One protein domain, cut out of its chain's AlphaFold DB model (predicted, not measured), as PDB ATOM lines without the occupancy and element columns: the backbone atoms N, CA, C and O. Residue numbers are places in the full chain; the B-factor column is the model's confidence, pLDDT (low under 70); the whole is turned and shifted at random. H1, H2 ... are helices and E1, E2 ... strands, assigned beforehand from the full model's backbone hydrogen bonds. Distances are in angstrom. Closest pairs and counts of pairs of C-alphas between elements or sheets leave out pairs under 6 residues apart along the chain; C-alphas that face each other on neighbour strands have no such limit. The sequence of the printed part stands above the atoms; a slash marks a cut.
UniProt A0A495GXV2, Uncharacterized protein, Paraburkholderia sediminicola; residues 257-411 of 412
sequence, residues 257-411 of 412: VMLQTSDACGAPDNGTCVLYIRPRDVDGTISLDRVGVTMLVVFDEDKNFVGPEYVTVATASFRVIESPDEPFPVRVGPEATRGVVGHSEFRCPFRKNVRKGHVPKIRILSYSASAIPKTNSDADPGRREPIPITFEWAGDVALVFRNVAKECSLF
ATOM      1  N   VAL A 257     242.216   7.097 -84.018       83.88
ATOM      2  CA  VAL A 257     240.782   6.863 -84.132       83.88
ATOM      3  C   VAL A 257     240.145   7.144 -82.789       83.88
ATOM      4  O   VAL A 257     240.610   6.661 -81.753       83.88
ATOM      5  N   MET A 258     239.079   7.934 -82.807       86.38
ATOM      6  CA  MET A 258     238.234   8.136 -81.645       86.38
ATOM      7  C   MET A 258     237.008   7.230 -81.745       86.38
ATOM      8  O   MET A 258     236.337   7.206 -82.775       86.38
ATOM      9  N   LEU A 259     236.731   6.475 -80.687       88.19
ATOM     10  CA  LEU A 259     235.575   5.592 -80.582       88.19
ATOM     11  C   LEU A 259     234.609   6.129 -79.530       88.19
ATOM     12  O   LEU A 259     235.017   6.427 -78.412       88.19
ATOM     13  N   GLN A 260     233.334   6.192 -79.885       89.12
ATOM     14  CA  GLN A 260     232.239   6.468 -78.965       89.12
ATOM     15  C   GLN A 260     231.271   5.289 -78.996       89.12
ATOM     16  O   GLN A 260     230.872   4.833 -80.070       89.12
ATOM     17  N   THR A 261     230.893   4.781 -77.829       88.19
ATOM     18  CA  THR A 261     229.952   3.658 -77.725       88.19
ATOM     19  C   THR A 261     228.508   4.134 -77.683       88.19
ATOM     20  O   THR A 261     228.215   5.188 -77.125       88.19
ATOM     21  N   SER A 262     227.590   3.338 -78.230       86.44
ATOM     22  CA  SER A 262     226.164   3.492 -77.945       86.44
ATOM     23  C   SER A 262     225.808   2.955 -76.554       86.44
ATOM     24  O   SER A 262     226.469   2.054 -76.032       86.44
ATOM     25  N   ASP A 263     224.697   3.431 -75.987       79.25
ATOM     26  CA  ASP A 263     224.184   2.965 -74.686       79.25
ATOM     27  C   ASP A 263     223.907   1.449 -74.660       79.25
ATOM     28  O   ASP A 263     223.993   0.799 -73.616       79.25
ATOM     29  N   ALA A 264     223.634   0.857 -75.830       82.94
ATOM     30  CA  ALA A 264     223.397  -0.576 -75.988       82.94
ATOM     31  C   ALA A 264     224.620  -1.440 -75.635       82.94
ATOM     32  O   ALA A 264     224.451  -2.609 -75.296       82.94
ATOM     33  N   CYS A 265     225.839  -0.890 -75.661       81.94
ATOM     34  CA  CYS A 265     227.058  -1.653 -75.395       81.94
ATOM     35  C   CYS A 265     227.120  -2.252 -73.984       81.94
ATOM     36  O   CYS A 265     227.684  -3.327 -73.811       81.94
ATOM     37  N   GLY A 266     226.496  -1.603 -72.996       74.81
ATOM     38  CA  GLY A 266     226.408  -2.105 -71.622       74.81
ATOM     39  C   GLY A 266     225.054  -2.706 -71.243       74.81
ATOM     40  O   GLY A 266     224.861  -3.037 -70.070       74.81
ATOM     41  N   ALA A 267     224.109  -2.813 -72.183       77.12
ATOM     42  CA  ALA A 267     222.757  -3.277 -71.898       77.12
ATOM     43  C   ALA A 267     222.716  -4.810 -71.721       77.12
ATOM     44  O   ALA A 267     223.352  -5.530 -72.492       77.12
ATOM     45  N   PRO A 268     221.971  -5.336 -70.730       67.88
ATOM     46  CA  PRO A 268     221.835  -6.780 -70.512       67.88
ATOM     47  C   PRO A 268     221.052  -7.486 -71.633       67.88
ATOM     48  O   PRO A 268     221.164  -8.697 -71.788       67.88
ATOM     49  N   ASP A 269     220.305  -6.728 -72.437       67.94
ATOM     50  CA  ASP A 269     219.348  -7.247 -73.420       67.94
ATOM     51  C   ASP A 269     219.996  -7.669 -74.756       67.94
ATOM     52  O   ASP A 269     219.300  -7.874 -75.747       67.94
ATOM     53  N   ASN A 270     221.331  -7.799 -74.805       60.03
ATOM     54  CA  ASN A 270     222.108  -8.157 -76.004       60.03
ATOM     55  C   ASN A 270     221.828  -7.270 -77.232       60.03
ATOM     56  O   ASN A 270     221.996  -7.708 -78.372       60.03
ATOM     57  N   GLY A 271     221.418  -6.016 -77.015       70.12
ATOM     58  CA  GLY A 271     221.325  -5.041 -78.094       70.12
ATOM     59  C   GLY A 271     222.663  -4.927 -78.828       70.12
ATOM     60  O   GLY A 271     223.731  -5.002 -78.220       70.12
ATOM     61  N   THR A 272     222.615  -4.757 -80.148       83.00
ATOM     62  CA  THR A 272     223.825  -4.641 -80.967       83.00
ATOM     63  C   THR A 272     224.649  -3.435 -80.510       83.00
ATOM     64  O   THR A 272     224.232  -2.288 -80.686       83.00
ATOM     65  N   CYS A 273     225.820  -3.684 -79.920       87.94
ATOM     66  CA  CYS A 273     226.753  -2.639 -79.503       87.94
ATOM     67  C   CYS A 273     227.336  -1.941 -80.736       87.94
ATOM     68  O   CYS A 273     227.984  -2.572 -81.577       87.94
ATOM     69  N   VAL A 274     227.093  -0.635 -80.845       89.69
ATOM     70  CA  VAL A 274     227.513   0.195 -81.977       89.69
ATOM     71  C   VAL A 274     228.635   1.117 -81.525       89.69
ATOM     72  O   VAL A 274     228.558   1.726 -80.460       89.69
ATOM     73  N   LEU A 275     229.652   1.245 -82.369       90.06
ATOM     74  CA  LEU A 275     230.751   2.183 -82.218       90.06
ATOM     75  C   LEU A 275     230.637   3.269 -83.285       90.06
ATOM     76  O   LEU A 275     230.613   2.979 -84.483       90.06
ATOM     77  N   TYR A 276     230.592   4.522 -82.849       89.38
ATOM     78  CA  TYR A 276     230.788   5.676 -83.714       89.38
ATOM     79  C   TYR A 276     232.282   5.963 -83.786       89.38
ATOM     80  O   TYR A 276     232.931   6.232 -82.775       89.38
ATOM     81  N   ILE A 277     232.823   5.857 -84.990       89.25
ATOM     82  CA  ILE A 277     234.246   5.923 -85.271       89.25
ATOM     83  C   ILE A 277     234.519   7.277 -85.907       89.25
ATOM     84  O   ILE A 277     234.079   7.548 -87.022       89.25
ATOM     85  N   ARG A 278     235.235   8.145 -85.196       86.19
ATOM     86  CA  ARG A 278     235.662   9.440 -85.722       86.19
ATOM     87  C   ARG A 278     237.148   9.351 -86.079       86.19
ATOM     88  O   ARG A 278     237.971   9.166 -85.175       86.19
ATOM     89  N   PRO A 279     237.512   9.448 -87.367       80.25
ATOM     90  CA  PRO A 279     238.908   9.524 -87.762       80.25
ATOM     91  C   PRO A 279     239.511  10.821 -87.227       80.25
ATOM     92  O   PRO A 279     238.879  11.878 -87.237       80.25
ATOM     93  N   ARG A 280     240.755  10.745 -86.769       74.12
ATOM     94  CA  ARG A 280     241.540  11.907 -86.392       74.12
ATOM     95  C   ARG A 280     242.883  11.817 -87.087       74.12
ATOM     96  O   ARG A 280     243.650  10.883 -86.864       74.12
ATOM     97  N   ASP A 281     243.148  12.802 -87.935       67.19
ATOM     98  CA  ASP A 281     244.403  12.895 -88.669       67.19
ATOM     99  C   ASP A 281     244.654  11.671 -89.581       67.19
ATOM    100  O   ASP A 281     245.799  11.270 -89.781       67.19
ATOM    101  N   VAL A 282     243.597  11.092 -90.168       63.00
ATOM    102  CA  VAL A 282     243.679   9.961 -91.112       63.00
ATOM    103  C   VAL A 282     243.664  10.473 -92.555       63.00
ATOM    104  O   VAL A 282     242.670  11.046 -92.997       63.00
ATOM    105  N   ASP A 283     244.750  10.230 -93.291       54.91
ATOM    106  CA  ASP A 283     244.854  10.554 -94.716       54.91
ATOM    107  C   ASP A 283     244.541   9.282 -95.528       54.91
ATOM    108  O   ASP A 283     245.410   8.440 -95.754       54.91
ATOM    109  N   GLY A 284     243.273   9.097 -95.907       61.66
ATOM    110  CA  GLY A 284     242.805   7.943 -96.686       61.66
ATOM    111  C   GLY A 284     241.911   6.979 -95.905       61.66
ATOM    112  O   GLY A 284     241.247   7.369 -94.946       61.66
ATOM    113  N   THR A 285     241.860   5.720 -96.351       65.56
ATOM    114  CA  THR A 285     240.980   4.693 -95.774       65.56
ATOM    115  C   THR A 285     241.796   3.636 -95.039       65.56
ATOM    116  O   THR A 285     242.586   2.922 -95.654       65.56
ATOM    117  N   ILE A 286     241.564   3.485 -93.737       72.69
ATOM    118  CA  ILE A 286     242.146   2.412 -92.923       72.69
ATOM    119  C   ILE A 286     241.121   1.299 -92.700       72.69
ATOM    120  O   ILE A 286     239.926   1.549 -92.572       72.69
ATOM    121  N   SER A 287     241.588   0.056 -92.638       76.00
ATOM    122  CA  SER A 287     240.749  -1.103 -92.324       76.00
ATOM    123  C   SER A 287     240.941  -1.492 -90.859       76.00
ATOM    124  O   SER A 287     242.026  -1.942 -90.469       76.00
ATOM    125  N   LEU A 288     239.905  -1.284 -90.044       80.75
ATOM    126  CA  LEU A 288     239.862  -1.669 -88.635       80.75
ATOM    127  C   LEU A 288     239.186  -3.037 -88.491       80.75
ATOM    128  O   LEU A 288     237.999  -3.181 -88.765       80.75
ATOM    129  N   ASP A 289     239.946  -4.033 -88.031       81.38
ATOM    130  CA  ASP A 289     239.451  -5.397 -87.771       81.38
ATOM    131  C   ASP A 289     239.425  -5.677 -86.260       81.38
ATOM    132  O   ASP A 289     238.362  -5.758 -85.643       81.38
ATOM    133  N   ARG A 290     240.603  -5.745 -85.624       86.44
ATOM    134  CA  ARG A 290     240.743  -6.050 -84.193       86.44
ATOM    135  C   ARG A 290     241.331  -4.875 -83.421       86.44
ATOM    136  O   ARG A 290     242.414  -4.389 -83.746       86.44
ATOM    137  N   VAL A 291     240.654  -4.504 -82.339       88.81
ATOM    138  CA  VAL A 291     241.118  -3.530 -81.348       88.81
ATOM    139  C   VAL A 291     241.616  -4.280 -80.120       88.81
ATOM    140  O   VAL A 291     240.879  -5.065 -79.520       88.81
ATOM    141  N   GLY A 292     242.875  -4.061 -79.754       90.25
ATOM    142  CA  GLY A 292     243.451  -4.524 -78.496       90.25
ATOM    143  C   GLY A 292     243.395  -3.418 -77.449       90.25
ATOM    144  O   GLY A 292     243.707  -2.269 -77.753       90.25
ATOM    145  N   VAL A 293     243.017  -3.764 -76.221       91.44
ATOM    146  CA  VAL A 293     242.968  -2.846 -75.082       91.44
ATOM    147  C   VAL A 293     243.760  -3.448 -73.927       91.44
ATOM    148  O   VAL A 293     243.490  -4.561 -73.479       91.44
ATOM    149  N   THR A 294     244.745  -2.703 -73.439       91.00
ATOM    150  CA  THR A 294     245.480  -3.031 -72.215       91.00
ATOM    151  C   THR A 294     244.994  -2.099 -71.122       91.00
ATOM    152  O   THR A 294     244.981  -0.886 -71.314       91.00
ATOM    153  N   MET A 295     244.561  -2.655 -69.996       88.94
ATOM    154  CA  MET A 295     243.949  -1.908 -68.902       88.94
ATOM    155  C   MET A 295     244.764  -2.077 -67.632       88.94
ATOM    156  O   MET A 295     245.172  -3.188 -67.293       88.94
ATOM    157  N   LEU A 296     244.944  -0.985 -66.903       89.44
ATOM    158  CA  LEU A 296     245.352  -1.022 -65.512       89.44
ATOM    159  C   LEU A 296     244.086  -1.108 -64.665       89.44
ATOM    160  O   LEU A 296     243.221  -0.236 -64.746       89.44
ATOM    161  N   VAL A 297     243.964  -2.163 -63.871       87.12
ATOM    162  CA  VAL A 297     242.771  -2.438 -63.071       87.12
ATOM    163  C   VAL A 297     243.125  -2.604 -61.602       87.12
ATOM    164  O   VAL A 297     244.213  -3.068 -61.257       87.12
ATOM    165  N   VAL A 298     242.184  -2.239 -60.739       87.06
ATOM    166  CA  VAL A 298     242.258  -2.429 -59.289       87.06
ATOM    167  C   VAL A 298     241.111  -3.317 -58.828       87.06
ATOM    168  O   VAL A 298     240.002  -3.225 -59.354       87.06
ATOM    169  N   PHE A 299     241.372  -4.193 -57.863       82.38
ATOM    170  CA  PHE A 299     240.328  -5.001 -57.235       82.38
ATOM    171  C   PHE A 299     239.613  -4.195 -56.149       82.38
ATOM    172  O   PHE A 299     240.228  -3.834 -55.149       82.38
ATOM    173  N   ASP A 300     238.319  -3.960 -56.344       74.12
ATOM    174  CA  ASP A 300     237.441  -3.251 -55.415       74.12
ATOM    175  C   ASP A 300     236.772  -4.283 -54.494       74.12
ATOM    176  O   ASP A 300     235.687  -4.802 -54.772       74.12
ATOM    177  N   GLU A 301     237.480  -4.702 -53.445       69.69
ATOM    178  CA  GLU A 301     236.915  -5.591 -52.427       69.69
ATOM    179  C   GLU A 301     236.214  -4.780 -51.332       69.69
ATOM    180  O   GLU A 301     236.651  -3.690 -50.966       69.69
ATOM    181  N   ASP A 302     235.121  -5.325 -50.789       57.84
ATOM    182  CA  ASP A 302     234.406  -4.716 -49.666       57.84
ATOM    183  C   ASP A 302     235.388  -4.412 -48.519       57.84
ATOM    184  O   ASP A 302     236.241  -5.241 -48.205       57.84
ATOM    185  N   LYS A 303     235.262  -3.263 -47.838       51.94
ATOM    186  CA  LYS A 303     236.185  -2.862 -46.745       51.94
ATOM    187  C   LYS A 303     236.334  -3.929 -45.644       51.94
ATOM    188  O   LYS A 303     237.342  -3.965 -44.944       51.94
ATOM    189  N   ASN A 304     235.350  -4.819 -45.525       48.19
ATOM    190  CA  ASN A 304     235.325  -5.948 -44.594       48.19
ATOM    191  C   ASN A 304     236.201  -7.147 -45.024       48.19
ATOM    192  O   ASN A 304     236.296  -8.122 -44.281       48.19
ATOM    193  N   PHE A 305     236.823  -7.108 -46.206       48.66
ATOM    194  CA  PHE A 305     237.570  -8.222 -46.803       48.66
ATOM    195  C   PHE A 305     239.095  -8.159 -46.578       48.66
ATOM    196  O   PHE A 305     239.783  -9.129 -46.877       48.66
ATOM    197  N   VAL A 306     239.598  -7.055 -46.005       42.72
ATOM    198  CA  VAL A 306     240.982  -6.807 -45.541       42.72
ATOM    199  C   VAL A 306     242.076  -7.442 -46.416       42.72
ATOM    200  O   VAL A 306     242.604  -8.520 -46.141       42.72
ATOM    201  N   GLY A 307     242.490  -6.692 -47.433       52.22
ATOM    202  CA  GLY A 307     243.739  -6.861 -48.172       52.22
ATOM    203  C   GLY A 307     244.063  -5.560 -48.918       52.22
ATOM    204  O   GLY A 307     243.151  -4.765 -49.143       52.22
ATOM    205  N   PRO A 308     245.333  -5.282 -49.262       55.62
ATOM    206  CA  PRO A 308     245.674  -4.092 -50.039       55.62
ATOM    207  C   PRO A 308     244.974  -4.111 -51.406       55.62
ATOM    208  O   PRO A 308     244.874  -5.169 -52.034       55.62
ATOM    209  N   GLU A 309     244.533  -2.940 -51.877       62.78
ATOM    210  CA  GLU A 309     244.097  -2.725 -53.260       62.78
ATOM    211  C   GLU A 309     245.233  -3.147 -54.203       62.78
ATOM    212  O   GLU A 309     246.270  -2.487 -54.300       62.78
ATOM    213  N   TYR A 310     245.082  -4.301 -54.855       71.94
ATOM    214  CA  TYR A 310     246.090  -4.794 -55.786       71.94
ATOM    215  C   TYR A 310     245.830  -4.201 -57.168       71.94
ATOM    216  O   TYR A 310     244.782  -4.447 -57.770       71.94
ATOM    217  N   VAL A 311     246.795  -3.429 -57.663       80.50
ATOM    218  CA  VAL A 311     246.802  -2.897 -59.025       80.50
ATOM    219  C   VAL A 311     247.487  -3.905 -59.941       80.50
ATOM    220  O   VAL A 311     248.596  -4.358 -59.665       80.50
ATOM    221  N   THR A 312     246.834  -4.263 -61.042       86.19
ATOM    222  CA  THR A 312     247.349  -5.227 -62.017       86.19
ATOM    223  C   THR A 312     246.974  -4.835 -63.436       86.19
ATOM    224  O   THR A 312     246.113  -3.988 -63.656       86.19
ATOM    225  N   VAL A 313     247.611  -5.471 -64.413       86.44
ATOM    226  CA  VAL A 313     247.287  -5.297 -65.829       86.44
ATOM    227  C   VAL A 313     246.324  -6.395 -66.279       86.44
ATOM    228  O   VAL A 313     246.511  -7.566 -65.939       86.44
ATOM    229  N   ALA A 314     245.309  -6.014 -67.046       87.88
ATOM    230  CA  ALA A 314     244.389  -6.902 -67.744       87.88
ATOM    231  C   ALA A 314     244.429  -6.612 -69.249       87.88
ATOM    232  O   ALA A 314     244.690  -5.485 -69.674       87.88
ATOM    233  N   THR A 315     244.170  -7.633 -70.061       89.31
ATOM    234  CA  THR A 315     244.110  -7.497 -71.517       89.31
ATOM    235  C   THR A 315     242.727  -7.867 -72.025       89.31
ATOM    236  O   THR A 315     242.095  -8.827 -71.575       89.31
ATOM    237  N   ALA A 316     242.259  -7.076 -72.979       89.00
ATOM    238  CA  ALA A 316     240.981  -7.259 -73.629       89.00
ATOM    239  C   ALA A 316     241.120  -6.993 -75.124       89.00
ATOM    240  O   ALA A 316     242.042  -6.314 -75.581       89.00
ATOM    241  N   SER A 317     240.203  -7.533 -75.912       90.69
ATOM    242  CA  SER A 317     240.137  -7.210 -77.330       90.69
ATOM    243  C   SER A 317     238.735  -7.380 -77.868       90.69
ATOM    244  O   SER A 317     237.973  -8.201 -77.362       90.69
ATOM    245  N   PHE A 318     238.411  -6.641 -78.918       89.81
ATOM    246  CA  PHE A 318     237.174  -6.838 -79.656       89.81
ATOM    247  C   PHE A 318     237.394  -6.678 -81.155       89.81
ATOM    248  O   PHE A 318     238.367  -6.066 -81.600       89.81
ATOM    249  N   ARG A 319     236.493  -7.280 -81.929       88.75
ATOM    250  CA  ARG A 319     236.405  -7.111 -83.375       88.75
ATOM    251  C   ARG A 319     235.354  -6.074 -83.722       88.75
ATOM    252  O   ARG A 319     234.253  -6.109 -83.169       88.75
ATOM    253  N   VAL A 320     235.705  -5.200 -84.654       87.50
ATOM    254  CA  VAL A 320     234.821  -4.180 -85.215       87.50
ATOM    255  C   VAL A 320     234.455  -4.608 -86.631       87.50
ATOM    256  O   VAL A 320     235.338  -4.846 -87.451       87.50
ATOM    257  N   ILE A 321     233.158  -4.738 -86.893       88.19
ATOM    258  CA  ILE A 321     232.600  -5.165 -88.182       88.19
ATOM    259  C   ILE A 321     231.592  -4.138 -88.701       88.19
ATOM    260  O   ILE A 321     231.041  -3.374 -87.912       88.19
ATOM    261  N   GLU A 322     231.354  -4.094 -90.011       86.25
ATOM    262  CA  GLU A 322     230.413  -3.136 -90.618       86.25
ATOM    263  C   GLU A 322     228.966  -3.407 -90.186       86.25
ATOM    264  O   GLU A 322     228.267  -2.499 -89.728       86.25
ATOM    265  N   SER A 323     228.532  -4.668 -90.247       84.38
ATOM    266  CA  SER A 323     227.227  -5.088 -89.737       84.38
ATOM    267  C   SER A 323     227.241  -6.553 -89.273       84.38
ATOM    268  O   SER A 323     228.167  -7.294 -89.599       84.38
ATOM    269  N   PRO A 324     226.236  -7.007 -88.499       81.31
ATOM    270  CA  PRO A 324     226.108  -8.419 -88.128       81.31
ATOM    271  C   PRO A 324     225.938  -9.349 -89.337       81.31
ATOM    272  O   PRO A 324     226.413 -10.482 -89.301       81.31
ATOM    273  N   ASP A 325     225.284  -8.859 -90.393       82.44
ATOM    274  CA  ASP A 325     225.029  -9.608 -91.626       82.44
ATOM    275  C   ASP A 325     226.250  -9.592 -92.567       82.44
ATOM    276  O   ASP A 325     226.466 -10.528 -93.337       82.44
ATOM    277  N   GLU A 326     227.092  -8.561 -92.457       77.06
ATOM    278  CA  GLU A 326     228.311  -8.359 -93.242       77.06
ATOM    279  C   GLU A 326     229.528  -8.203 -92.307       77.06
ATOM    280  O   GLU A 326     229.927  -7.082 -91.968       77.06
ATOM    281  N   PRO A 327     230.162  -9.317 -91.877       80.44
ATOM    282  CA  PRO A 327     231.246  -9.314 -90.894       80.44
ATOM    283  C   PRO A 327     232.598  -8.899 -91.505       80.44
ATOM    284  O   PRO A 327     233.641  -9.501 -91.226       80.44
ATOM    285  N   PHE A 328     232.590  -7.891 -92.376       83.81
ATOM    286  CA  PHE A 328     233.795  -7.320 -92.959       83.81
ATOM    287  C   PHE A 328     234.432  -6.300 -92.005       83.81
ATOM    288  O   PHE A 328     233.720  -5.654 -91.233       83.81
ATOM    289  N   PRO A 329     235.771  -6.150 -92.037       81.56
ATOM    290  CA  PRO A 329     236.458  -5.085 -91.316       81.56
ATOM    291  C   PRO A 329     235.913  -3.712 -91.701       81.56
ATOM    292  O   PRO A 329     235.667  -3.459 -92.881       81.56
ATOM    293  N   VAL A 330     235.800  -2.810 -90.729       84.06
ATOM    294  CA  VAL A 330     235.283  -1.467 -90.993       84.06
ATOM    295  C   VAL A 330     236.322  -0.633 -91.718       84.06
ATOM    296  O   VAL A 330     237.442  -0.438 -91.239       84.06
ATOM    297  N   ARG A 331     235.922  -0.088 -92.864       81.50
ATOM    298  CA  ARG A 331     236.700   0.907 -93.600       81.50
ATOM    299  C   ARG A 331     236.454   2.287 -93.002       81.50
ATOM    300  O   ARG A 331     235.363   2.833 -93.114       81.50
ATOM    301  N   VAL A 332     237.468   2.856 -92.365       76.69
ATOM    302  CA  VAL A 332     237.424   4.209 -91.803       76.69
ATOM    303  C   VAL A 332     238.107   5.150 -92.777       76.69
ATOM    304  O   VAL A 332     239.322   5.084 -92.952       76.69
ATOM    305  N   GLY A 333     237.305   5.976 -93.441       71.69
ATOM    306  CA  GLY A 333     237.782   7.067 -94.286       71.69
ATOM    307  C   GLY A 333     238.006   8.357 -93.485       71.69
ATOM    308  O   GLY A 333     238.086   8.308 -92.260       71.69
ATOM    309  N   PRO A 334     238.056   9.521 -94.155       68.25
ATOM    310  CA  PRO A 334     238.143  10.831 -93.501       68.25
ATOM    311  C   PRO A 334     236.835  11.270 -92.817       68.25
ATOM    312  O   PRO A 334     236.832  12.228 -92.045       68.25
ATOM    313  N   GLU A 335     235.725  10.578 -93.077       74.50
ATOM    314  CA  GLU A 335     234.421  10.849 -92.471       74.50
ATOM    315  C   GLU A 335     234.135   9.928 -91.281       74.50
ATOM    316  O   GLU A 335     234.734   8.861 -91.131       74.50
ATOM    317  N   ALA A 336     233.192  10.337 -90.430       79.81
ATOM    318  CA  ALA A 336     232.733   9.497 -89.333       79.81
ATOM    319  C   ALA A 336     232.060   8.231 -89.881       79.81
ATOM    320  O   ALA A 336     231.124   8.309 -90.677       79.81
ATOM    321  N   THR A 337     232.510   7.068 -89.421       86.62
ATOM    322  CA  THR A 337     231.956   5.773 -89.821       86.62
ATOM    323  C   THR A 337     231.318   5.064 -88.638       86.62
ATOM    324  O   THR A 337     231.598   5.341 -87.470       86.62
ATOM    325  N   ARG A 338     230.395   4.157 -88.940       88.19
ATOM    326  CA  ARG A 338     229.720   3.333 -87.942       88.19
ATOM    327  C   ARG A 338     230.282   1.921 -88.013       88.19
ATOM    328  O   ARG A 338     230.399   1.366 -89.098       88.19
ATOM    329  N   GLY A 339     230.589   1.352 -86.856       87.94
ATOM    330  CA  GLY A 339     230.943  -0.052 -86.706       87.94
ATOM    331  C   GLY A 339     230.082  -0.734 -85.651       87.94
ATOM    332  O   GLY A 339     229.437  -0.091 -84.825       87.94
ATOM    333  N   VAL A 340     230.086  -2.056 -85.675       89.81
ATOM    334  CA  VAL A 340     229.418  -2.929 -84.715       89.81
ATOM    335  C   VAL A 340     230.462  -3.803 -84.034       89.81
ATOM    336  O   VAL A 340     231.417  -4.259 -84.663       89.81
ATOM    337  N   VAL A 341     230.294  -4.049 -82.736       87.88
ATOM    338  CA  VAL A 341     231.139  -5.002 -82.012       87.88
ATOM    339  C   VAL A 341     230.674  -6.419 -82.335       87.88
ATOM    340  O   VAL A 341     229.630  -6.859 -81.864       87.88
ATOM    341  N   GLY A 342     231.451  -7.136 -83.150       83.75
ATOM    342  CA  GLY A 342     231.111  -8.497 -83.574       83.75
ATOM    343  C   GLY A 342     231.504  -9.571 -82.559       83.75
ATOM    344  O   GLY A 342     230.819 -10.575 -82.394       83.75
ATOM    345  N   HIS A 343     232.629  -9.376 -81.872       86.19
ATOM    346  CA  HIS A 343     233.117 -10.305 -80.855       86.19
ATOM    347  C   HIS A 343     233.993  -9.570 -79.849       86.19
ATOM    348  O   HIS A 343     234.821  -8.760 -80.257       86.19
ATOM    349  N   SER A 344     233.867  -9.885 -78.564       87.12
ATOM    350  CA  SER A 344     234.710  -9.348 -77.497       87.12
ATOM    351  C   SER A 344     235.280 -10.472 -76.633       87.12
ATOM    352  O   SER A 344     234.665 -11.514 -76.416       87.12
ATOM    353  N   GLU A 345     236.500 -10.262 -76.154       88.56
ATOM    354  CA  GLU A 345     237.212 -11.148 -75.243       88.56
ATOM    355  C   GLU A 345     237.811 -10.280 -74.138       88.56
ATOM    356  O   GLU A 345     238.561  -9.340 -74.413       88.56
ATOM    357  N   PHE A 346     237.492 -10.601 -72.888       89.12
ATOM    358  CA  PHE A 346     238.083  -9.972 -71.714       89.12
ATOM    359  C   PHE A 346     238.681 -11.055 -70.822       89.12
ATOM    360  O   PHE A 346     237.984 -11.997 -70.435       89.12
ATOM    361  N   ARG A 347     239.969 -10.929 -70.491       87.06
ATOM    362  CA  ARG A 347     240.646 -11.851 -69.578       87.06
ATOM    363  C   ARG A 347     240.745 -11.214 -68.206       87.06
ATOM    364  O   ARG A 347     241.509 -10.270 -68.011       87.06
ATOM    365  N   CYS A 348     239.983 -11.749 -67.257       83.31
ATOM    366  CA  CYS A 348     240.074 -11.298 -65.879       83.31
ATOM    367  C   CYS A 348     241.471 -11.599 -65.315       83.31
ATOM    368  O   CYS A 348     242.011 -12.689 -65.525       83.31
ATOM    369  N   PRO A 349     242.084 -10.639 -64.606       81.00
ATOM    370  CA  PRO A 349     243.369 -10.867 -63.971       81.00
ATOM    371  C   PRO A 349     243.238 -11.925 -62.870       81.00
ATOM    372  O   PRO A 349     242.326 -11.885 -62.043       81.00
ATOM    373  N   PHE A 350     244.175 -12.872 -62.841       72.31
ATOM    374  CA  PHE A 350     244.168 -13.955 -61.864       72.31
ATOM    375  C   PHE A 350     244.536 -13.453 -60.463       72.31
ATOM    376  O   PHE A 350     245.569 -12.805 -60.279       72.31
ATOM    377  N   ARG A 351     243.744 -13.822 -59.447       68.44
ATOM    378  CA  ARG A 351     244.037 -13.528 -58.038       68.44
ATOM    379  C   ARG A 351     244.101 -14.819 -57.220       68.44
ATOM    380  O   ARG A 351     243.103 -15.510 -57.046       68.44
ATOM    381  N   LYS A 352     245.285 -15.107 -56.658       61.19
ATOM    382  CA  LYS A 352     245.602 -16.346 -55.911       61.19
ATOM    383  C   LYS A 352     244.717 -16.617 -54.680       61.19
ATOM    384  O   LYS A 352     244.655 -17.759 -54.246       61.19
ATOM    385  N   ASN A 353     244.030 -15.603 -54.143       60.31
ATOM    386  CA  ASN A 353     243.335 -15.670 -52.847       60.31
ATOM    387  C   ASN A 353     241.818 -15.393 -52.916       60.31
ATOM    388  O   ASN A 353     241.215 -15.061 -51.897       60.31
ATOM    389  N   VAL A 354     241.180 -15.504 -54.087       63.28
ATOM    390  CA  VAL A 354     239.716 -15.349 -54.173       63.28
ATOM    391  C   VAL A 354     239.049 -16.584 -53.566       63.28
ATOM    392  O   VAL A 354     239.297 -17.712 -53.996       63.28
ATOM    393  N   ARG A 355     238.207 -16.391 -52.540       64.06
ATOM    394  CA  ARG A 355     237.432 -17.487 -51.936       64.06
ATOM    395  C   ARG A 355     236.556 -18.142 -53.009       64.06
ATOM    396  O   ARG A 355     235.904 -17.440 -53.780       64.06
ATOM    397  N   LYS A 356     236.511 -19.481 -53.042       63.97
ATOM    398  CA  LYS A 356     235.641 -20.240 -53.961       63.97
ATOM    399  C   LYS A 356     234.210 -19.679 -53.909       63.97
ATOM    400  O   LYS A 356     233.630 -19.589 -52.830       63.97
ATOM    401  N   GLY A 357     233.669 -19.297 -55.066       66.94
ATOM    402  CA  GLY A 357     232.309 -18.763 -55.210       66.94
ATOM    403  C   GLY A 357     232.163 -17.239 -55.120       66.94
ATOM    404  O   GLY A 357     231.049 -16.752 -55.261       66.94
ATOM    405  N   HIS A 358     233.241 -16.475 -54.907       74.31
ATOM    406  CA  HIS A 358     233.205 -15.008 -55.006       74.31
ATOM    407  C   HIS A 358     233.670 -14.533 -56.385       74.31
ATOM    408  O   HIS A 358     234.696 -14.988 -56.887       74.31
ATOM    409  N   VAL A 359     232.931 -13.587 -56.970       77.69
ATOM    410  CA  VAL A 359     233.309 -12.903 -58.214       77.69
ATOM    411  C   VAL A 359     233.975 -11.576 -57.838       77.69
ATOM    412  O   VAL A 359     233.295 -10.703 -57.297       77.69
ATOM    413  N   PRO A 360     235.288 -11.399 -58.069       79.44
ATOM    414  CA  PRO A 360     235.965 -10.148 -57.763       79.44
ATOM    415  C   PRO A 360     235.369  -8.995 -58.573       79.44
ATOM    416  O   PRO A 360     235.114  -9.127 -59.774       79.44
ATOM    417  N   LYS A 361     235.171  -7.854 -57.913       83.75
ATOM    418  CA  LYS A 361     234.864  -6.588 -58.576       83.75
ATOM    419  C   LYS A 361     236.175  -5.914 -58.946       83.75
ATOM    420  O   LYS A 361     237.081  -5.825 -58.119       83.75
ATOM    421  N   ILE A 362     236.285  -5.477 -60.189       84.62
ATOM    422  CA  ILE A 362     237.449  -4.751 -60.688       84.62
ATOM    423  C   ILE A 362     237.020  -3.390 -61.219       84.62
ATOM    424  O   ILE A 362     235.985  -3.280 -61.870       84.62
ATOM    425  N   ARG A 363     237.831  -2.367 -60.968       84.69
ATOM    426  CA  ARG A 363     237.662  -1.020 -61.515       84.69
ATOM    427  C   ARG A 363     238.819  -0.715 -62.456       84.69
ATOM    428  O   ARG A 363     239.966  -1.051 -62.157       84.69
ATOM    429  N   ILE A 364     238.527  -0.089 -63.592       85.62
ATOM    430  CA  ILE A 364     239.548   0.342 -64.553       85.62
ATOM    431  C   ILE A 364     240.114   1.684 -64.075       85.62
ATOM    432  O   ILE A 364     239.369   2.639 -63.884       85.62
ATOM    433  N   LEU A 365     241.430   1.757 -63.873       84.88
ATOM    434  CA  LEU A 365     242.131   2.995 -63.512       84.88
ATOM    435  C   LEU A 365     242.571   3.770 -64.754       84.88
ATOM    436  O   LEU A 365     242.456   4.991 -64.815       84.88
ATOM    437  N   SER A 366     243.106   3.054 -65.738       88.19
ATOM    438  CA  SER A 366     243.552   3.612 -67.010       88.19
ATOM    439  C   SER A 366     243.595   2.526 -68.078       88.19
ATOM    440  O   SER A 366     243.573   1.330 -67.774       88.19
ATOM    441  N   TYR A 367     243.646   2.929 -69.344       88.94
ATOM    442  CA  TYR A 367     243.767   2.003 -70.462       88.94
ATOM    443  C   TYR A 367     244.588   2.607 -71.600       88.94
ATOM    444  O   TYR A 367     244.699   3.822 -71.746       88.94
ATOM    445  N   SER A 368     245.122   1.728 -72.437       89.88
ATOM    446  CA  SER A 368     245.688   2.050 -73.741       89.88
ATOM    447  C   SER A 368     245.070   1.123 -74.778       89.88
ATOM    448  O   SER A 368     245.073  -0.097 -74.581       89.88
ATOM    449  N   ALA A 369     244.556   1.681 -75.871       89.88
ATOM    450  CA  ALA A 369     243.950   0.916 -76.949       89.88
ATOM    451  C   ALA A 369     244.675   1.160 -78.273       89.88
ATOM    452  O   ALA A 369     245.122   2.271 -78.563       89.88
ATOM    453  N   SER A 370     244.774   0.115 -79.086       88.62
ATOM    454  CA  SER A 370     245.374   0.197 -80.412       88.62
ATOM    455  C   SER A 370     244.796  -0.848 -81.355       88.62
ATOM    456  O   SER A 370     244.511  -1.974 -80.938       88.62
ATOM    457  N   ALA A 371     244.686  -0.499 -82.633       84.38
ATOM    458  CA  ALA A 371     244.385  -1.444 -83.701       84.38
ATOM    459  C   ALA A 371     245.628  -1.708 -84.548       84.38
ATOM    460  O   ALA A 371     246.413  -0.802 -84.816       84.38
ATOM    461  N   ILE A 372     245.784  -2.951 -85.001       69.50
ATOM    462  CA  ILE A 372     246.773  -3.281 -86.028       69.50
ATOM    463  C   ILE A 372     246.053  -3.161 -87.375       69.50
ATOM    464  O   ILE A 372     245.107  -3.924 -87.603       69.50
ATOM    465  N   PRO A 373     246.445  -2.220 -88.252       64.94
ATOM    466  CA  PRO A 373     245.785  -2.050 -89.536       64.94
ATOM    467  C   PRO A 373     245.929  -3.316 -90.386       64.94
ATOM    468  O   PRO A 373     246.995  -3.938 -90.452       64.94
ATOM    469  N   LYS A 374     244.834  -3.700 -91.045       59.25
ATOM    470  CA  LYS A 374     244.817  -4.804 -92.005       59.25
ATOM    471  C   LYS A 374     245.073  -4.234 -93.399       59.25
ATOM    472  O   LYS A 374     244.162  -3.709 -94.031       59.25
ATOM    473  N   THR A 375     246.319  -4.277 -93.861       51.66
ATOM    474  CA  THR A 375     246.658  -3.943 -95.251       51.66
ATOM    475  C   THR A 375     246.305  -5.109 -96.178       51.66
ATOM    476  O   THR A 375     246.340  -6.268 -95.768       51.66
ATOM    477  N   ASN A 376     245.979  -4.808 -97.440       44.31
ATOM    478  CA  ASN A 376     245.656  -5.809 -98.470       44.31
ATOM    479  C   ASN A 376     246.871  -6.645 -98.928       44.31
ATOM    480  O   ASN A 376     246.713  -7.537 -99.756       44.31
ATOM    481  N   SER A 377     248.078  -6.360 -98.428       40.91
ATOM    482  CA  SER A 377     249.303  -7.099 -98.734       40.91
ATOM    483  C   SER A 377     249.837  -7.813 -97.486       40.91
ATOM    484  O   SER A 377     250.118  -7.199 -96.454       40.91
ATOM    485  N   ASP A 378     250.018  -9.129 -97.600       39.91
ATOM    486  CA  ASP A 378     250.634 -10.008 -96.589       39.91
ATOM    487  C   ASP A 378     252.160  -9.816 -96.450       39.91
ATOM    488  O   ASP A 378     252.840 -10.598 -95.787       39.91
ATOM    489  N   ALA A 379     252.719  -8.765 -97.055       40.06
ATOM    490  CA  ALA A 379     254.133  -8.444 -96.953       40.06
ATOM    491  C   ALA A 379     254.429  -7.786 -95.589       40.06
ATOM    492  O   ALA A 379     254.032  -6.654 -95.328       40.06
ATOM    493  N   ASP A 380     255.113  -8.535 -94.725       42.12
ATOM    494  CA  ASP A 380     255.694  -8.148 -93.432       42.12
ATOM    495  C   ASP A 380     254.743  -7.665 -92.312       42.12
ATOM    496  O   ASP A 380     254.614  -6.468 -92.036       42.12
ATOM    497  N   PRO A 381     254.168  -8.593 -91.515       44.31
ATOM    498  CA  PRO A 381     253.450  -8.247 -90.282       44.31
ATOM    499  C   PRO A 381     254.325  -7.554 -89.217       44.31
ATOM    500  O   PRO A 381     253.784  -6.882 -88.341       44.31
ATOM    501  N   GLY A 382     255.657  -7.676 -89.291       39.28
ATOM    502  CA  GLY A 382     256.599  -7.104 -88.318       39.28
ATOM    503  C   GLY A 382     256.840  -5.591 -88.427       39.28
ATOM    504  O   GLY A 382     257.468  -5.027 -87.537       39.28
ATOM    505  N   ARG A 383     256.354  -4.927 -89.488       41.59
ATOM    506  CA  ARG A 383     256.511  -3.472 -89.711       41.59
ATOM    507  C   ARG A 383     255.217  -2.667 -89.533       41.59
ATOM    508  O   ARG A 383     255.185  -1.482 -89.848       41.59
ATOM    509  N   ARG A 384     254.136  -3.290 -89.051       58.09
ATOM    510  CA  ARG A 384     252.833  -2.623 -88.893       58.09
ATOM    511  C   ARG A 384     252.836  -1.752 -87.639       58.09
ATOM    512  O   ARG A 384     252.824  -2.279 -86.527       58.09
ATOM    513  N   GLU A 385     252.832  -0.433 -87.813       62.00
ATOM    514  CA  GLU A 385     252.660   0.483 -86.686       62.00
ATOM    515  C   GLU A 385     251.221   0.396 -86.143       62.00
ATOM    516  O   GLU A 385     250.259   0.460 -86.917       62.00
ATOM    517  N   PRO A 386     251.043   0.212 -84.823       73.06
ATOM    518  CA  PRO A 386     249.722   0.180 -84.216       73.06
ATOM    519  C   PRO A 386     249.074   1.568 -84.285       73.06
ATOM    520  O   PRO A 386     249.664   2.560 -83.861       73.06
ATOM    521  N   ILE A 387     247.830   1.628 -84.763       80.38
ATOM    522  CA  ILE A 387     247.035   2.857 -84.786       80.38
ATOM    523  C   ILE A 387     246.475   3.085 -83.378       80.38
ATOM    524  O   ILE A 387     245.717   2.235 -82.891       80.38
ATOM    525  N   PRO A 388     246.823   4.194 -82.701       84.81
ATOM    526  CA  PRO A 388     246.285   4.512 -81.388       84.81
ATOM    527  C   PRO A 388     244.774   4.748 -81.455       84.81
ATOM    528  O   PRO A 388     244.260   5.461 -82.322       84.81
ATOM    529  N   ILE A 389     244.068   4.161 -80.492       87.25
ATOM    530  CA  ILE A 389     242.627   4.305 -80.319       87.25
ATOM    531  C   ILE A 389     242.358   5.042 -79.015       87.25
ATOM    532  O   ILE A 389     242.850   4.673 -77.949       87.25
ATOM    533  N   THR A 390     241.531   6.074 -79.108       86.94
ATOM    534  CA  THR A 390     241.046   6.844 -77.964       86.94
ATOM    535  C   THR A 390     239.547   6.639 -77.839       86.94
ATOM    536  O   THR A 390     238.826   6.749 -78.820       86.94
ATOM    537  N   PHE A 391     239.067   6.310 -76.646       83.75
ATOM    538  CA  PHE A 391     237.628   6.344 -76.384       83.75
ATOM    539  C   PHE A 391     237.241   7.759 -75.962       83.75
ATOM    540  O   PHE A 391     238.037   8.422 -75.291       83.75
ATOM    541  N   GLU A 392     236.066   8.227 -76.382       82.12
ATOM    542  CA  GLU A 392     235.577   9.571 -76.054       82.12
ATOM    543  C   GLU A 392     235.379   9.718 -74.538       82.12
ATOM    544  O   GLU A 392     235.787  10.728 -73.961       82.12
ATOM    545  N   TRP A 393     234.865   8.673 -73.880       83.44
ATOM    546  CA  TRP A 393     234.680   8.639 -72.431       83.44
ATOM    547  C   TRP A 393     235.351   7.423 -71.789       83.44
ATOM    548  O   TRP A 393     235.364   6.326 -72.343       83.44
ATOM    549  N   ALA A 394     235.853   7.586 -70.559       74.00
ATOM    550  CA  ALA A 394     236.459   6.481 -69.807       74.00
ATOM    551  C   ALA A 394     235.473   5.319 -69.560       74.00
ATOM    552  O   ALA A 394     235.875   4.156 -69.544       74.00
ATOM    553  N   GLY A 395     234.179   5.637 -69.420       81.19
ATOM    554  CA  GLY A 395     233.108   4.656 -69.247       81.19
ATOM    555  C   GLY A 395     232.832   3.806 -70.490       81.19
ATOM    556  O   GLY A 395     232.404   2.663 -70.343       81.19
ATOM    557  N   ASP A 396     233.138   4.298 -71.696       84.31
ATOM    558  CA  ASP A 396     232.879   3.582 -72.954       84.31
ATOM    559  C   ASP A 396     233.649   2.258 -73.003       84.31
ATOM    560  O   ASP A 396     233.127   1.223 -73.418       84.31
ATOM    561  N   VAL A 397     234.883   2.258 -72.489       85.38
ATOM    562  CA  VAL A 397     235.692   1.041 -72.372       85.38
ATOM    563  C   VAL A 397     235.005   0.022 -71.468       85.38
ATOM    564  O   VAL A 397     234.918  -1.148 -71.825       85.38
ATOM    565  N   ALA A 398     234.484   0.449 -70.317       85.25
ATOM    566  CA  ALA A 398     233.783  -0.449 -69.406       85.25
ATOM    567  C   ALA A 398     232.499  -1.006 -70.041       85.25
ATOM    568  O   ALA A 398     232.230  -2.200 -69.905       85.25
ATOM    569  N   LEU A 399     231.746  -0.177 -70.778       86.56
ATOM    570  CA  LEU A 399     230.520  -0.588 -71.466       86.56
ATOM    571  C   LEU A 399     230.782  -1.729 -72.456       86.56
ATOM    572  O   LEU A 399     230.094  -2.740 -72.377       86.56
ATOM    573  N   VAL A 400     231.818  -1.631 -73.299       87.50
ATOM    574  CA  VAL A 400     232.151  -2.660 -74.314       87.50
ATOM    575  C   VAL A 400     232.377  -4.053 -73.712       87.50
ATOM    576  O   VAL A 400     232.077  -5.062 -74.354       87.50
ATOM    577  N   PHE A 401     232.913  -4.134 -72.492       87.12
ATOM    578  CA  PHE A 401     233.334  -5.406 -71.893       87.12
ATOM    579  C   PHE A 401     232.487  -5.858 -70.700       87.12
ATOM    580  O   PHE A 401     232.682  -6.979 -70.220       87.12
ATOM    581  N   ARG A 402     231.531  -5.040 -70.236       83.06
ATOM    582  CA  ARG A 402     230.762  -5.270 -69.000       83.06
ATOM    583  C   ARG A 402     230.140  -6.663 -68.919       83.06
ATOM    584  O   ARG A 402     230.255  -7.317 -67.887       83.06
ATOM    585  N   ASN A 403     229.522  -7.118 -70.007       77.25
ATOM    586  CA  ASN A 403     228.779  -8.384 -70.051       77.25
ATOM    587  C   ASN A 403     229.626  -9.581 -70.513       77.25
ATOM    588  O   ASN A 403     229.132 -10.706 -70.554       77.25
ATOM    589  N   VAL A 404     230.893  -9.358 -70.877       80.69
ATOM    590  CA  VAL A 404     231.766 -10.384 -71.479       80.69
ATOM    591  C   VAL A 404     232.903 -10.800 -70.543       80.69
ATOM    592  O   VAL A 404     233.542 -11.833 -70.756       80.69
ATOM    593  N   ALA A 405     233.135 -10.042 -69.468       79.56
ATOM    594  CA  ALA A 405     234.048 -10.426 -68.402       79.56
ATOM    595  C   ALA A 405     233.600 -11.751 -67.756       79.56
ATOM    596  O   ALA A 405     232.555 -11.840 -67.111       79.56
ATOM    597  N   LYS A 406     234.402 -12.801 -67.944       78.19
ATOM    598  CA  LYS A 406     234.212 -14.101 -67.290       78.19
ATOM    599  C   LYS A 406     235.071 -14.140 -66.039       78.19
ATOM    600  O   LYS A 406     236.242 -13.810 -66.128       78.19
ATOM    601  N   GLU A 407     234.524 -14.607 -64.917       80.56
ATOM    602  CA  GLU A 407     235.243 -14.790 -63.637       80.56
ATOM    603  C   GLU A 407     235.507 -13.508 -62.826       80.56
ATOM    604  O   GLU A 407     235.997 -13.594 -61.703       80.56
ATOM    605  N   CYS A 408     235.137 -12.329 -63.326       82.31
ATOM    606  CA  CYS A 408     235.135 -11.076 -62.572       82.31
ATOM    607  C   CYS A 408     233.992 -10.164 -63.033       82.31
ATOM    608  O   CYS A 408     233.386 -10.390 -64.077       82.31
ATOM    609  N   SER A 409     233.686  -9.141 -62.240       82.56
ATOM    610  CA  SER A 409     232.676  -8.133 -62.565       82.56
ATOM    611  C   SER A 409     233.337  -6.767 -62.712       82.56
ATOM    612  O   SER A 409     234.101  -6.345 -61.844       82.56
ATOM    613  N   LEU A 410     233.063  -6.088 -63.825       77.88
ATOM    614  CA  LEU A 410     233.525  -4.723 -64.068       77.88
ATOM    615  C   LEU A 410     232.634  -3.750 -63.295       77.88
ATOM    616  O   LEU A 410     231.424  -3.684 -63.526       77.88
ATOM    617  N   PHE A 411     233.237  -3.026 -62.359       71.38
ATOM    618  CA  PHE A 411     232.613  -1.922 -61.651       71.38
ATOM    619  C   PHE A 411     232.913  -0.619 -62.412       71.38
ATOM    620  O   PHE A 411     234.073  -0.424 -62.794       71.38
TER     621      PHE A 411
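AT A GLANCE: This is residues 257 to 411 of the 412 residues of an uncharacterized protein of Paraburkholderia sediminicola (UniProt A0A495GXV2). A closed barrel of seven strands, E1, E2, E7, E5, E4, E8 and E9, with its longer strands E4, E5, E7 and E8 running on past the shorter E1, E2 and E9 as a curved wall that curls round the helix H2. The small pair E3 and E6 sits at the other end, and the short helix H1 packs on H2. The printed part has 155 residues, with two named helices and ten named strands in the order E1 H1 E2 E3 E4 E5 E6 E7 E8 E9 H2 E10; the class is mostly strand, with strands holding 69 of the 81 residues in named elements, and the barrel is mixed. It is compact, with a radius of gyration of the C-alphas of 17.0 A and spans of 54 by 37 by 24 A.

HOW THE PARTS SIT: E1, residues 257 to 261, is the antiparallel neighbour of E2, residues 274 to 280, with N 258 and O 278 at 2.9 A, within hydrogen-bond range. H1, residues 263 to 266, touches H2, residues 394 to 401, the closest C-alphas being those of Gly 266 and Leu 399, 4.4 A apart. E3, residues 286 to 288, is antiparallel to E6, residues 330 to 332, with N 288 and O 330 at 2.9 A. E4, residues 290 to 299, and E5, residues 311 to 321, form a hairpin, with N 293 and O 316 at 2.8 A. E7, residues 337 to 347, pairs in a staggered way, antiparallel with E2 over 337 to 340, N 275 and O 339 at 2.8 A, and with E5 over 340 to 347, N 319 and O 343 at 2.8 A. E8, residues 361 to 371, is antiparallel to E4, with N 294 and O 368 at 2.9 A, and forms a hairpin with E9, residues 387 to 391, with N 389 and O 369 at 2.9 A. E9 closes the ring parallel to E1, with N 259 and O 390 at 2.8 A. E10, residues 409 to 411, is parallel to E8, with N 411 and O 362 at 2.8 A. H2 is outside the barrel, at a height over the sheet of 4.6 A. In H2, 2 of 4 O i to N i+4 pairs and 4 of 5 O i to N i+3 pairs are within hydrogen-bond range; H1 is too short for an i+4 pair.

IN THESE COORDINATES: E1 begins at C-alpha 257 (240.782, 6.863, -84.132). E4 spans 27.0 A and bends by 53 degrees at residue 296; E5 spans 32.5 A; E7 spans 28.2 A and bends by 60 degrees at 342; E8 spans 27.4 A and bends by 72 degrees at 365. H2 spans 12.5 A. E10 ends at C-alpha 411 (232.613, -1.922, -61.651).

THE WHOLE: The two C-alphas farthest apart, those of Asn 304 and Ser 377, are 55.9 A apart. The long links are E4 to E5, E7 to E8 and E8 to E9, and the printed part has no cut. Mean pLDDT of the printed part is 76.8; among the residues under 70 are 301 to 309, 351 to 357 and 372 to 385.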